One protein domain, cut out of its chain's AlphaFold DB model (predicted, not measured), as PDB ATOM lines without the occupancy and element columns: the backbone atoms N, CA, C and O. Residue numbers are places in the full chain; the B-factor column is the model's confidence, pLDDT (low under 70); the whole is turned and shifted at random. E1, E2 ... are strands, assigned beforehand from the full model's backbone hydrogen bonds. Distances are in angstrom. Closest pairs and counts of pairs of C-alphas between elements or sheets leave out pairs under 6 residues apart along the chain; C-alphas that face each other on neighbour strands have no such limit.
ATOM      1  N   ILE A   3     190.102 115.713 175.220       86.00
ATOM      2  CA  ILE A   3     190.277 115.545 173.769       86.00
ATOM      3  C   ILE A   3     189.552 114.275 173.320       86.00
ATOM      4  O   ILE A   3     189.656 113.239 173.973       86.00
ATOM      5  N   TYR A   4     188.825 114.353 172.208       86.38
ATOM      6  CA  TYR A   4     188.143 113.217 171.590       86.38
ATOM      7  C   TYR A   4     188.076 113.405 170.072       86.38
ATOM      8  O   TYR A   4     187.607 114.448 169.627       86.38
ATOM      9  N   ASN A   5     188.533 112.419 169.288       83.44
ATOM     10  CA  ASN A   5     188.535 112.438 167.812       83.44
ATOM     11  C   ASN A   5     188.953 113.796 167.205       83.44
ATOM     12  O   ASN A   5     188.165 114.437 166.512       83.44
ATOM     13  N   GLU A   6     190.171 114.259 167.511       87.50
ATOM     14  CA  GLU A   6     190.722 115.540 167.010       87.50
ATOM     15  C   GLU A   6     189.898 116.794 167.378       87.50
ATOM     16  O   GLU A   6     189.993 117.851 166.747       87.50
ATOM     17  N   CYS A   7     189.084 116.698 168.429       87.88
ATOM     18  CA  CYS A   7     188.332 117.818 168.980       87.88
ATOM     19  C   CYS A   7     188.684 118.038 170.454       87.88
ATOM     20  O   CYS A   7     188.800 117.084 171.226       87.88
ATOM     21  N   ILE A   8     188.808 119.299 170.867       90.31
ATOM     22  CA  ILE A   8     188.881 119.706 172.274       90.31
ATOM     23  C   ILE A   8     187.456 119.989 172.749       90.31
ATOM     24  O   ILE A   8     186.761 120.828 172.181       90.31
ATOM     25  N   ILE A   9     187.020 119.294 173.799       91.06
ATOM     26  CA  ILE A   9     185.687 119.439 174.387       91.06
ATOM     27  C   ILE A   9     185.807 120.134 175.744       91.06
ATOM     28  O   ILE A   9     186.441 119.628 176.679       91.06
ATOM     29  N   VAL A  10     185.171 121.298 175.866       90.38
ATOM     30  CA  VAL A  10     185.081 122.079 177.105       90.38
ATOM     31  C   VAL A  10     183.690 121.880 177.702       90.38
ATOM     32  O   VAL A  10     182.691 122.220 177.078       90.38
ATOM     33  N   ASN A  11     183.624 121.310 178.907       87.88
ATOM     34  CA  ASN A  11     182.375 121.114 179.645       87.88
ATOM     35  C   ASN A  11     182.171 122.261 180.632       87.88
ATOM     36  O   ASN A  11     183.101 122.601 181.365       87.88
ATOM     37  N   TYR A  12     180.949 122.773 180.707       86.44
ATOM     38  CA  TYR A  12     180.539 123.759 181.702       86.44
ATOM     39  C   TYR A  12     179.739 123.101 182.827       86.44
ATOM     40  O   TYR A  12     179.188 122.007 182.664       86.44
ATOM     41  N   ASN A  13     179.660 123.783 183.971       82.75
ATOM     42  CA  ASN A  13     178.817 123.341 185.077       82.75
ATOM     43  C   ASN A  13     177.345 123.279 184.633       82.75
ATOM     44  O   ASN A  13     176.881 124.188 183.938       82.75
ATOM     45  N   PRO A  14     176.604 122.227 185.021       80.56
ATOM     46  CA  PRO A  14     175.216 122.084 184.620       80.56
ATOM     47  C   PRO A  14     174.329 123.156 185.255       80.56
ATOM     48  O   PRO A  14     174.498 123.514 186.423       80.56
ATOM     49  N   VAL A  15     173.333 123.619 184.503       81.56
ATOM     50  CA  VAL A  15     172.314 124.561 184.973       81.56
ATOM     51  C   VAL A  15     171.036 123.783 185.276       81.56
ATOM     52  O   VAL A  15     170.480 123.122 184.396       81.56
ATOM     53  N   LYS A  16     170.551 123.851 186.521       79.25
ATOM     54  CA  LYS A  16     169.225 123.322 186.878       79.25
ATOM     55  C   LYS A  16     168.144 124.284 186.379       79.25
ATOM     56  O   LYS A  16     168.159 125.456 186.743       79.25
ATOM     57  N   LYS A  17     167.214 123.782 185.566       72.62
ATOM     58  CA  LYS A  17     166.004 124.489 185.120       72.62
ATOM     59  C   LYS A  17     164.785 123.675 185.531       72.62
ATOM     60  O   LYS A  17     164.503 122.649 184.910       72.62
ATOM     61  N   ASP A  18     164.095 124.129 186.572       72.25
ATOM     62  CA  ASP A  18     162.924 123.477 187.165       72.25
ATOM     63  C   ASP A  18     163.154 121.975 187.426       72.25
ATOM     64  O   ASP A  18     163.867 121.596 188.354       72.25
ATOM     65  N   ILE A  19     162.584 121.121 186.570       75.94
ATOM     66  CA  ILE A  19     162.581 119.652 186.647       75.94
ATOM     67  C   ILE A  19     163.659 119.017 185.746       75.94
ATOM     68  O   ILE A  19     163.703 117.804 185.577       75.94
ATOM     69  N   SER A  20     164.519 119.821 185.118       81.75
ATOM     70  CA  SER A  20     165.511 119.373 184.137       81.75
ATOM     71  C   SER A  20     166.916 119.881 184.454       81.75
ATOM     72  O   SER A  20     167.103 120.946 185.047       81.75
ATOM     73  N   THR A  21     167.923 119.112 184.045       86.25
ATOM     74  CA  THR A  21     169.335 119.502 184.148       86.25
ATOM     75  C   THR A  21     169.899 119.718 182.751       86.25
ATOM     76  O   THR A  21     169.791 118.826 181.908       86.25
ATOM     77  N   VAL A  22     170.493 120.888 182.507       88.88
ATOM     78  CA  VAL A  22     171.091 121.249 181.215       88.88
ATOM     79  C   VAL A  22     172.612 121.243 181.317       88.88
ATOM     80  O   VAL A  22     173.176 121.908 182.184       88.88
ATOM     81  N   TYR A  23     173.278 120.524 180.419       89.44
ATOM     82  CA  TYR A  23     174.733 120.465 180.296       89.44
ATOM     83  C   TYR A  23     175.168 121.191 179.025       89.44
ATOM     84  O   TYR A  23     174.709 120.853 177.934       89.44
ATOM     85  N   HIS A  24     176.083 122.148 179.158       91.50
ATOM     86  CA  HIS A  24     176.635 122.897 178.030       91.50
ATOM     87  C   HIS A  24     178.055 122.429 177.722       91.50
ATOM     88  O   HIS A  24     178.869 122.240 178.634       91.50
ATOM     89  N   ARG A  25     178.352 122.246 176.434       92.12
ATOM     90  CA  ARG A  25     179.688 121.889 175.953       92.12
ATOM     91  C   ARG A  25     180.057 122.677 174.709       92.12
ATOM     92  O   ARG A  25     179.232 122.847 173.815       92.12
ATOM     93  N   GLU A  26     181.312 123.084 174.630       93.62
ATOM     94  CA  GLU A  26     181.903 123.689 173.439       93.62
ATOM     95  C   GLU A  26     182.885 122.707 172.802       93.62
ATOM     96  O   GLU A  26     183.670 122.064 173.505       93.62
ATOM     97  N   VAL A  27     182.819 122.570 171.476       91.44
ATOM     98  CA  VAL A  27     183.652 121.640 170.704       91.44
ATOM     99  C   VAL A  27     184.543 122.437 169.761       91.44
ATOM    100  O   VAL A  27     184.043 123.098 168.854       91.44
ATOM    101  N   TYR A  28     185.855 122.355 169.959       92.19
ATOM    102  CA  TYR A  28     186.877 123.065 169.189       92.19
ATOM    103  C   TYR A  28     187.716 122.095 168.356       92.19
ATOM    104  O   TYR A  28     187.952 120.966 168.779       92.19
ATOM    105  N   SER A  29     188.236 122.544 167.216       89.81
ATOM    106  CA  SER A  29     189.292 121.832 166.486       89.81
ATOM    107  C   SER A  29     190.543 121.709 167.352       89.81
ATOM    108  O   SER A  29     191.059 122.730 167.814       89.81
ATOM    109  N   SER A  30     191.088 120.500 167.529       88.50
ATOM    110  CA  SER A  30     192.382 120.350 168.210       88.50
ATOM    111  C   SER A  30     193.541 120.939 167.407       88.50
ATOM    112  O   SER A  30     194.560 121.292 167.992       88.50
ATOM    113  N   ASN A  31     193.382 121.060 166.083       87.25
ATOM    114  CA  ASN A  31     194.446 121.490 165.174       87.25
ATOM    115  C   ASN A  31     194.476 123.011 164.993       87.25
ATOM    116  O   ASN A  31     195.551 123.598 164.926       87.25
ATOM    117  N   THR A  32     193.309 123.659 164.898       90.25
ATOM    118  CA  THR A  32     193.214 125.106 164.618       90.25
ATOM    119  C   THR A  32     192.706 125.936 165.794       90.25
ATOM    120  O   THR A  32     192.771 127.160 165.733       90.25
ATOM    121  N   GLY A  33     192.162 125.308 166.843       86.75
ATOM    122  CA  GLY A  33     191.518 126.007 167.961       86.75
ATOM    123  C   GLY A  33     190.192 126.690 167.600       86.75
ATOM    124  O   GLY A  33     189.626 127.402 168.425       86.75
ATOM    125  N   VAL A  34     189.675 126.493 166.382       91.25
ATOM    126  CA  VAL A  34     188.399 127.070 165.934       91.25
ATOM    127  C   VAL A  34     187.232 126.333 166.590       91.25
ATOM    128  O   VAL A  34     187.187 125.104 166.564       91.25
ATOM    129  N   LEU A  35     186.270 127.076 167.144       90.38
ATOM    130  CA  LEU A  35     185.015 126.520 167.656       90.38
ATOM    131  C   LEU A  35     184.202 125.925 166.498       90.38
ATOM    132  O   LEU A  35     183.806 126.647 165.582       90.38
ATOM    133  N   TYR A  36     183.922 124.624 166.546       88.69
ATOM    134  CA  TYR A  36     183.052 123.957 165.581       88.69
ATOM    135  C   TYR A  36     181.577 124.182 165.908       88.69
ATOM    136  O   TYR A  36     180.821 124.638 165.052       88.69
ATOM    137  N   PHE A  37     181.148 123.854 167.129       90.06
ATOM    138  CA  PHE A  37     179.755 124.006 167.554       90.06
ATOM    139  C   PHE A  37     179.596 123.919 169.076       90.06
ATOM    140  O   PHE A  37     180.459 123.415 169.798       90.06
ATOM    141  N   ILE A  38     178.444 124.398 169.546       91.81
ATOM    142  CA  ILE A  38     177.992 124.308 170.936       91.81
ATOM    143  C   ILE A  38     176.952 123.193 171.038       91.81
ATOM    144  O   ILE A  38     176.091 123.051 170.165       91.81
ATOM    145  N   VAL A  39     177.033 122.412 172.113       92.88
ATOM    146  CA  VAL A  39     176.119 121.314 172.427       92.88
ATOM    147  C   VAL A  39     175.405 121.603 173.745       92.88
ATOM    148  O   VAL A  39     176.057 121.845 174.759       92.88
ATOM    149  N   GLU A  40     174.075 121.521 173.744       92.75
ATOM    150  CA  GLU A  40     173.241 121.587 174.951       92.75
ATOM    151  C   GLU A  40     172.535 120.237 175.159       92.75
ATOM    152  O   GLU A  40     171.667 119.872 174.370       92.75
ATOM    153  N   ASP A  41     172.871 119.488 176.211       91.50
ATOM    154  CA  ASP A  41     172.129 118.278 176.595       91.50
ATOM    155  C   ASP A  41     171.135 118.612 177.705       91.50
ATOM    156  O   ASP A  41     171.523 119.133 178.745       91.50
ATOM    157  N   THR A  42     169.861 118.280 177.519       91.31
ATOM    158  CA  THR A  42     168.815 118.440 178.538       91.31
ATOM    159  C   THR A  42     168.345 117.073 179.022       91.31
ATOM    160  O   THR A  42     167.762 116.300 178.260       91.31
ATOM    161  N   VAL A  43     168.574 116.787 180.303       89.31
ATOM    162  CA  VAL A  43     168.130 115.568 180.993       89.31
ATOM    163  C   VAL A  43     166.872 115.899 181.795       89.31
ATOM    164  O   VAL A  43     166.927 116.698 182.731       89.31
ATOM    165  N   LYS A  44     165.728 115.305 181.430       82.06
ATOM    166  CA  LYS A  44     164.437 115.549 182.107       82.06
ATOM    167  C   LYS A  44     164.235 114.716 183.372       82.06
ATOM    168  O   LYS A  44     163.473 115.117 184.238       82.06
ATOM    169  N   ASN A  45     164.868 113.549 183.472       80.69
ATOM    170  CA  ASN A  45     164.760 112.686 184.643       80.69
ATOM    171  C   ASN A  45     166.148 112.180 185.034       80.69
ATOM    172  O   ASN A  45     166.751 111.390 184.312       80.69
ATOM    173  N   LEU A  46     166.645 112.630 186.187       77.00
ATOM    174  CA  LEU A  46     167.970 112.259 186.689       77.00
ATOM    175  C   LEU A  46     168.096 110.766 187.028       77.00
ATOM    176  O   LEU A  46     169.212 110.259 187.048       77.00
ATOM    177  N   ASN A  47     166.983 110.052 187.225       78.75
ATOM    178  CA  ASN A  47     166.993 108.598 187.414       78.75
ATOM    179  C   ASN A  47     167.253 107.838 186.102       78.75
ATOM    180  O   ASN A  47     167.608 106.664 186.132       78.75
ATOM    181  N   TYR A  48     167.099 108.503 184.953       77.19
ATOM    182  CA  TYR A  48     167.359 107.948 183.624       77.19
ATOM    183  C   TYR A  48     168.280 108.889 182.829       77.19
ATOM    184  O   TYR A  48     167.868 109.441 181.809       77.19
ATOM    185  N   PRO A  49     169.540 109.081 183.265       78.06
ATOM    186  CA  PRO A  49     170.457 110.047 182.649       78.06
ATOM    187  C   PRO A  49     170.806 109.698 181.195       78.06
ATOM    188  O   PRO A  49     171.165 110.576 180.416       78.06
ATOM    189  N   ASN A  50     170.635 108.431 180.811       84.06
ATOM    190  CA  ASN A  50     170.850 107.937 179.451       84.06
ATOM    191  C   ASN A  50     169.702 108.293 178.490       84.06
ATOM    192  O   ASN A  50     169.768 107.920 177.319       84.06
ATOM    193  N   VAL A  51     168.656 108.975 178.975       88.62
ATOM    194  CA  VAL A  51     167.542 109.505 178.183       88.62
ATOM    195  C   VAL A  51     167.578 111.028 178.247       88.62
ATOM    196  O   VAL A  51     167.222 111.643 179.255       88.62
ATOM    197  N   PHE A  52     168.015 111.656 177.161       90.81
ATOM    198  CA  PHE A  52     168.203 113.103 177.109       90.81
ATOM    199  C   PHE A  52     167.995 113.648 175.699       90.81
ATOM    200  O   PHE A  52     168.020 112.914 174.711       90.81
ATOM    201  N   THR A  53     167.787 114.959 175.603       91.62
ATOM    202  CA  THR A  53     167.729 115.656 174.316       91.62
ATOM    203  C   THR A  53     169.005 116.451 174.109       91.62
ATOM    204  O   THR A  53     169.356 117.264 174.962       91.62
ATOM    205  N   ARG A  54     169.679 116.256 172.980       92.56
ATOM    206  CA  ARG A  54     170.874 117.006 172.593       92.56
ATOM    207  C   ARG A  54     170.522 118.049 171.551       92.56
ATOM    208  O   ARG A  54     169.985 117.699 170.508       92.56
ATOM    209  N   LYS A  55     170.877 119.305 171.781       92.75
ATOM    210  CA  LYS A  55     170.719 120.389 170.814       92.75
ATOM    211  C   LYS A  55     172.078 120.835 170.284       92.75
ATOM    212  O   LYS A  55     172.993 121.093 171.062       92.75
ATOM    213  N   ILE A  56     172.194 120.913 168.960       91.19
ATOM    214  CA  ILE A  56     173.376 121.402 168.239       91.19
ATOM    215  C   ILE A  56     172.888 122.368 167.161       91.19
ATOM    216  O   ILE A  56     172.241 121.962 166.191       91.19
ATOM    217  N   GLY A  57     173.158 123.662 167.347       87.44
ATOM    218  CA  GLY A  57     172.571 124.713 166.513       87.44
ATOM    219  C   GLY A  57     171.040 124.623 166.503       87.44
ATOM    220  O   GLY A  57     170.398 124.728 167.549       87.44
ATOM    221  N   ASN A  58     170.464 124.376 165.322       87.69
ATOM    222  CA  ASN A  58     169.012 124.261 165.122       87.69
ATOM    223  C   ASN A  58     168.483 122.819 165.181       87.69
ATOM    224  O   ASN A  58     167.284 122.605 164.986       87.69
ATOM    225  N   SER A  59     169.368 121.846 165.398       92.69
ATOM    226  CA  SER A  59     169.029 120.425 165.425       92.69
ATOM    227  C   SER A  59     168.850 119.947 166.858       92.69
ATOM    228  O   SER A  59     169.656 120.292 167.723       92.69
ATOM    229  N   ILE A  60     167.828 119.135 167.099       93.00
ATOM    230  CA  ILE A  60     167.533 118.495 168.379       93.00
ATOM    231  C   ILE A  60     167.494 116.985 168.144       93.00
ATOM    232  O   ILE A  60     166.828 116.505 167.232       93.00
ATOM    233  N   PHE A  61     168.215 116.231 168.964       92.69
ATOM    234  CA  PHE A  61     168.307 114.778 168.903       92.69
ATOM    235  C   PHE A  61     167.760 114.191 170.197       92.69
ATOM    236  O   PHE A  61     168.236 114.537 171.278       92.69
ATOM    237  N   ASN A  62     166.803 113.276 170.092       90.81
ATOM    238  CA  ASN A  62     166.358 112.461 171.215       90.81
ATOM    239  C   ASN A  62     167.294 111.259 171.314       90.81
ATOM    240  O   ASN A  62     167.449 110.522 170.340       90.81
ATOM    241  N   ILE A  63     167.942 111.084 172.463       90.69
ATOM    242  CA  ILE A  63     168.920 110.022 172.689       90.69
ATOM    243  C   ILE A  63     168.425 109.145 173.833       90.69
ATOM    244  O   ILE A  63     168.045 109.648 174.888       90.69
ATOM    245  N   SER A  64     168.433 107.832 173.609       89.81
ATOM    246  CA  SER A  64     168.160 106.814 174.622       89.81
ATOM    247  C   SER A  64     169.185 105.697 174.493       89.81
ATOM    248  O   SER A  64     169.282 105.081 173.432       89.81
ATOM    249  N   SER A  65     169.918 105.411 175.570       87.38
ATOM    250  CA  SER A  65     170.917 104.325 175.615       87.38
ATOM    251  C   SER A  65     171.886 104.371 174.424       87.38
ATOM    252  O   SER A  65     172.012 103.404 173.673       87.38
ATOM    253  N   ASP A  66     172.492 105.543 174.210       84.31
ATOM    254  CA  ASP A  66     173.461 105.842 173.142       84.31
ATOM    255  C   ASP A  66     172.937 105.729 171.700       84.31
ATOM    256  O   ASP A  66     173.705 105.819 170.740       84.31
ATOM    257  N   LYS A  67     171.619 105.593 171.513       88.44
ATOM    258  CA  LYS A  67     170.973 105.591 170.196       88.44
ATOM    259  C   LYS A  67     170.111 106.828 170.009       88.44
ATOM    260  O   LYS A  67     169.372 107.221 170.909       88.44
ATOM    261  N   ILE A  68     170.166 107.408 168.811       89.81
ATOM    262  CA  ILE A  68     169.232 108.455 168.395       89.81
ATOM    263  C   ILE A  68     167.879 107.788 168.136       89.81
ATOM    264  O   ILE A  68     167.762 106.935 167.259       89.81
ATOM    265  N   THR A  69     166.869 108.159 168.916       89.94
ATOM    266  CA  THR A  69     165.491 107.661 168.795       89.94
ATOM    267  C   THR A  69     164.571 108.647 168.083       89.94
ATOM    268  O   THR A  69     163.470 108.282 167.675       89.94
ATOM    269  N   GLY A  70     165.019 109.889 167.906       89.88
ATOM    270  CA  GLY A  70     164.296 110.905 167.161       89.88
ATOM    271  C   GLY A  70     165.160 112.113 166.841       89.88
ATOM    272  O   GLY A  70     166.182 112.358 167.484       89.88
ATOM    273  N   PHE A  71     164.738 112.865 165.837       92.31
ATOM    274  CA  PHE A  71     165.479 113.994 165.302       92.31
ATOM    275  C   PHE A  71     164.529 115.105 164.867       92.31
ATOM    276  O   PHE A  71     163.517 114.850 164.214       92.31
ATOM    277  N   GLU A  72     164.869 116.342 165.221       93.19
ATOM    278  CA  GLU A  72     164.120 117.535 164.850       93.19
ATOM    279  C   GLU A  72     165.065 118.630 164.342       93.19
ATOM    280  O   GLU A  72     166.139 118.844 164.903       93.19
ATOM    281  N   VAL A  73     164.670 119.358 163.295       93.25
ATOM    282  CA  VAL A  73     165.432 120.506 162.774       93.25
ATOM    283  C   VAL A  73     164.507 121.682 162.568       93.25
ATOM    284  O   VAL A  73     163.611 121.632 161.726       93.25
ATOM    285  N   ASN A  74     164.774 122.765 163.289       91.69
ATOM    286  CA  ASN A  74     164.042 124.015 163.129       91.69
ATOM    287  C   ASN A  74     164.630 124.847 161.986       91.69
ATOM    288  O   ASN A  74     165.843 125.060 161.894       91.69
ATOM    289  N   LYS A  75     163.760 125.340 161.109       91.38
ATOM    290  CA  LYS A  75     164.132 126.134 159.944       91.38
ATOM    291  C   LYS A  75     163.104 127.229 159.688       91.38
ATOM    292  O   LYS A  75     161.926 126.953 159.477       91.38
ATOM    293  N   GLU A  76     163.576 128.467 159.620       93.69
ATOM    294  CA  GLU A  76     162.799 129.568 159.055       93.69
ATOM    295  C   GLU A  76     162.970 129.570 157.530       93.69
ATOM    296  O   GLU A  76     164.085 129.563 156.997       93.69
TER     297      GLU A  76
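Overview. This is residues 3 to 76 of the 697 residues of the protein "DNA polymerase" of Peltigera malacea (UniProt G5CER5). The domain is a single, twisted sheet of seven strands, with no named helix on either of its faces. The long hairpin of E3 and E4 lies along the longest axis; E1 and E2 share the outer edge of E3 one after the other, and from E4 the strands E5, E6 and E7 follow side by side, turning with the twist until E7 runs well away from the line of E3. The printed part has 74 residues, 49 of them in the strands E1 to E7, which come in that order along the chain; the class is all strand, and each pair of neighbours is antiparallel. It is only just compact, close to loose, with a radius of gyration of the C-alphas of 13.3 A and spans of 37 by 31 by 24 A.

Arrangement. Residues 3 to 4 pair, antiparallel, with residues 7 to 8 of E1, residues 7 to 11. E1 and E2, residues 15 to 17, are apart, yet both lie on one side of E3, residues 20 to 29: E1 beside residues 25 to 29 and E2 beside residues 20 to 22. N 10 and O 26 of E1 and E3 are within hydrogen-bond range at 2.9 A, and so are N 17 and O 20 of the hairpin E2 and E3, also at 2.9 A. On the other side of E3 is E4, residues 35 to 43, antiparallel at 163 degrees, with N 25 and O 39 at 2.9 A. E4 forms a hairpin with E5, residues 51 to 56, at 153 degrees, with N 42 and O 53 at 2.8 A. E5 and E6, residues 59 to 64, form the next hairpin, with N 54 and O 61 at 2.8 A. E6 and E7, residues 67 to 76, form the last, with N 62 and O 70 at 2.8 A. E2 to E7 are a meander, each strand the antiparallel neighbour of the one before. E1, E2 and E7 are edge strands; E3 and E7 are apart.

Along the chain. E1 begins at C-alpha 7, (188.332, 117.818, 168.980). E3, residues 20 to 29, is 29.7 A from first to last C-alpha, and E4, residues 35 to 43, is 24.1 A. E5 is 16.6 A and E6 16.4 A. E7 runs 27.7 A, from C-alpha 67 at (170.973, 105.591, 170.196) to C-alpha 76 at (162.799, 129.568, 159.055).

Size, cuts and confidence. The two C-alphas farthest apart are those of Asp 18 and Asn 31, at 38.5 A. The link from E4 to E5 is short, with 7 residues; the other links are tight. The printed part has no cut. Its mean pLDDT is 87.8, and no printed residue of this model is under 70.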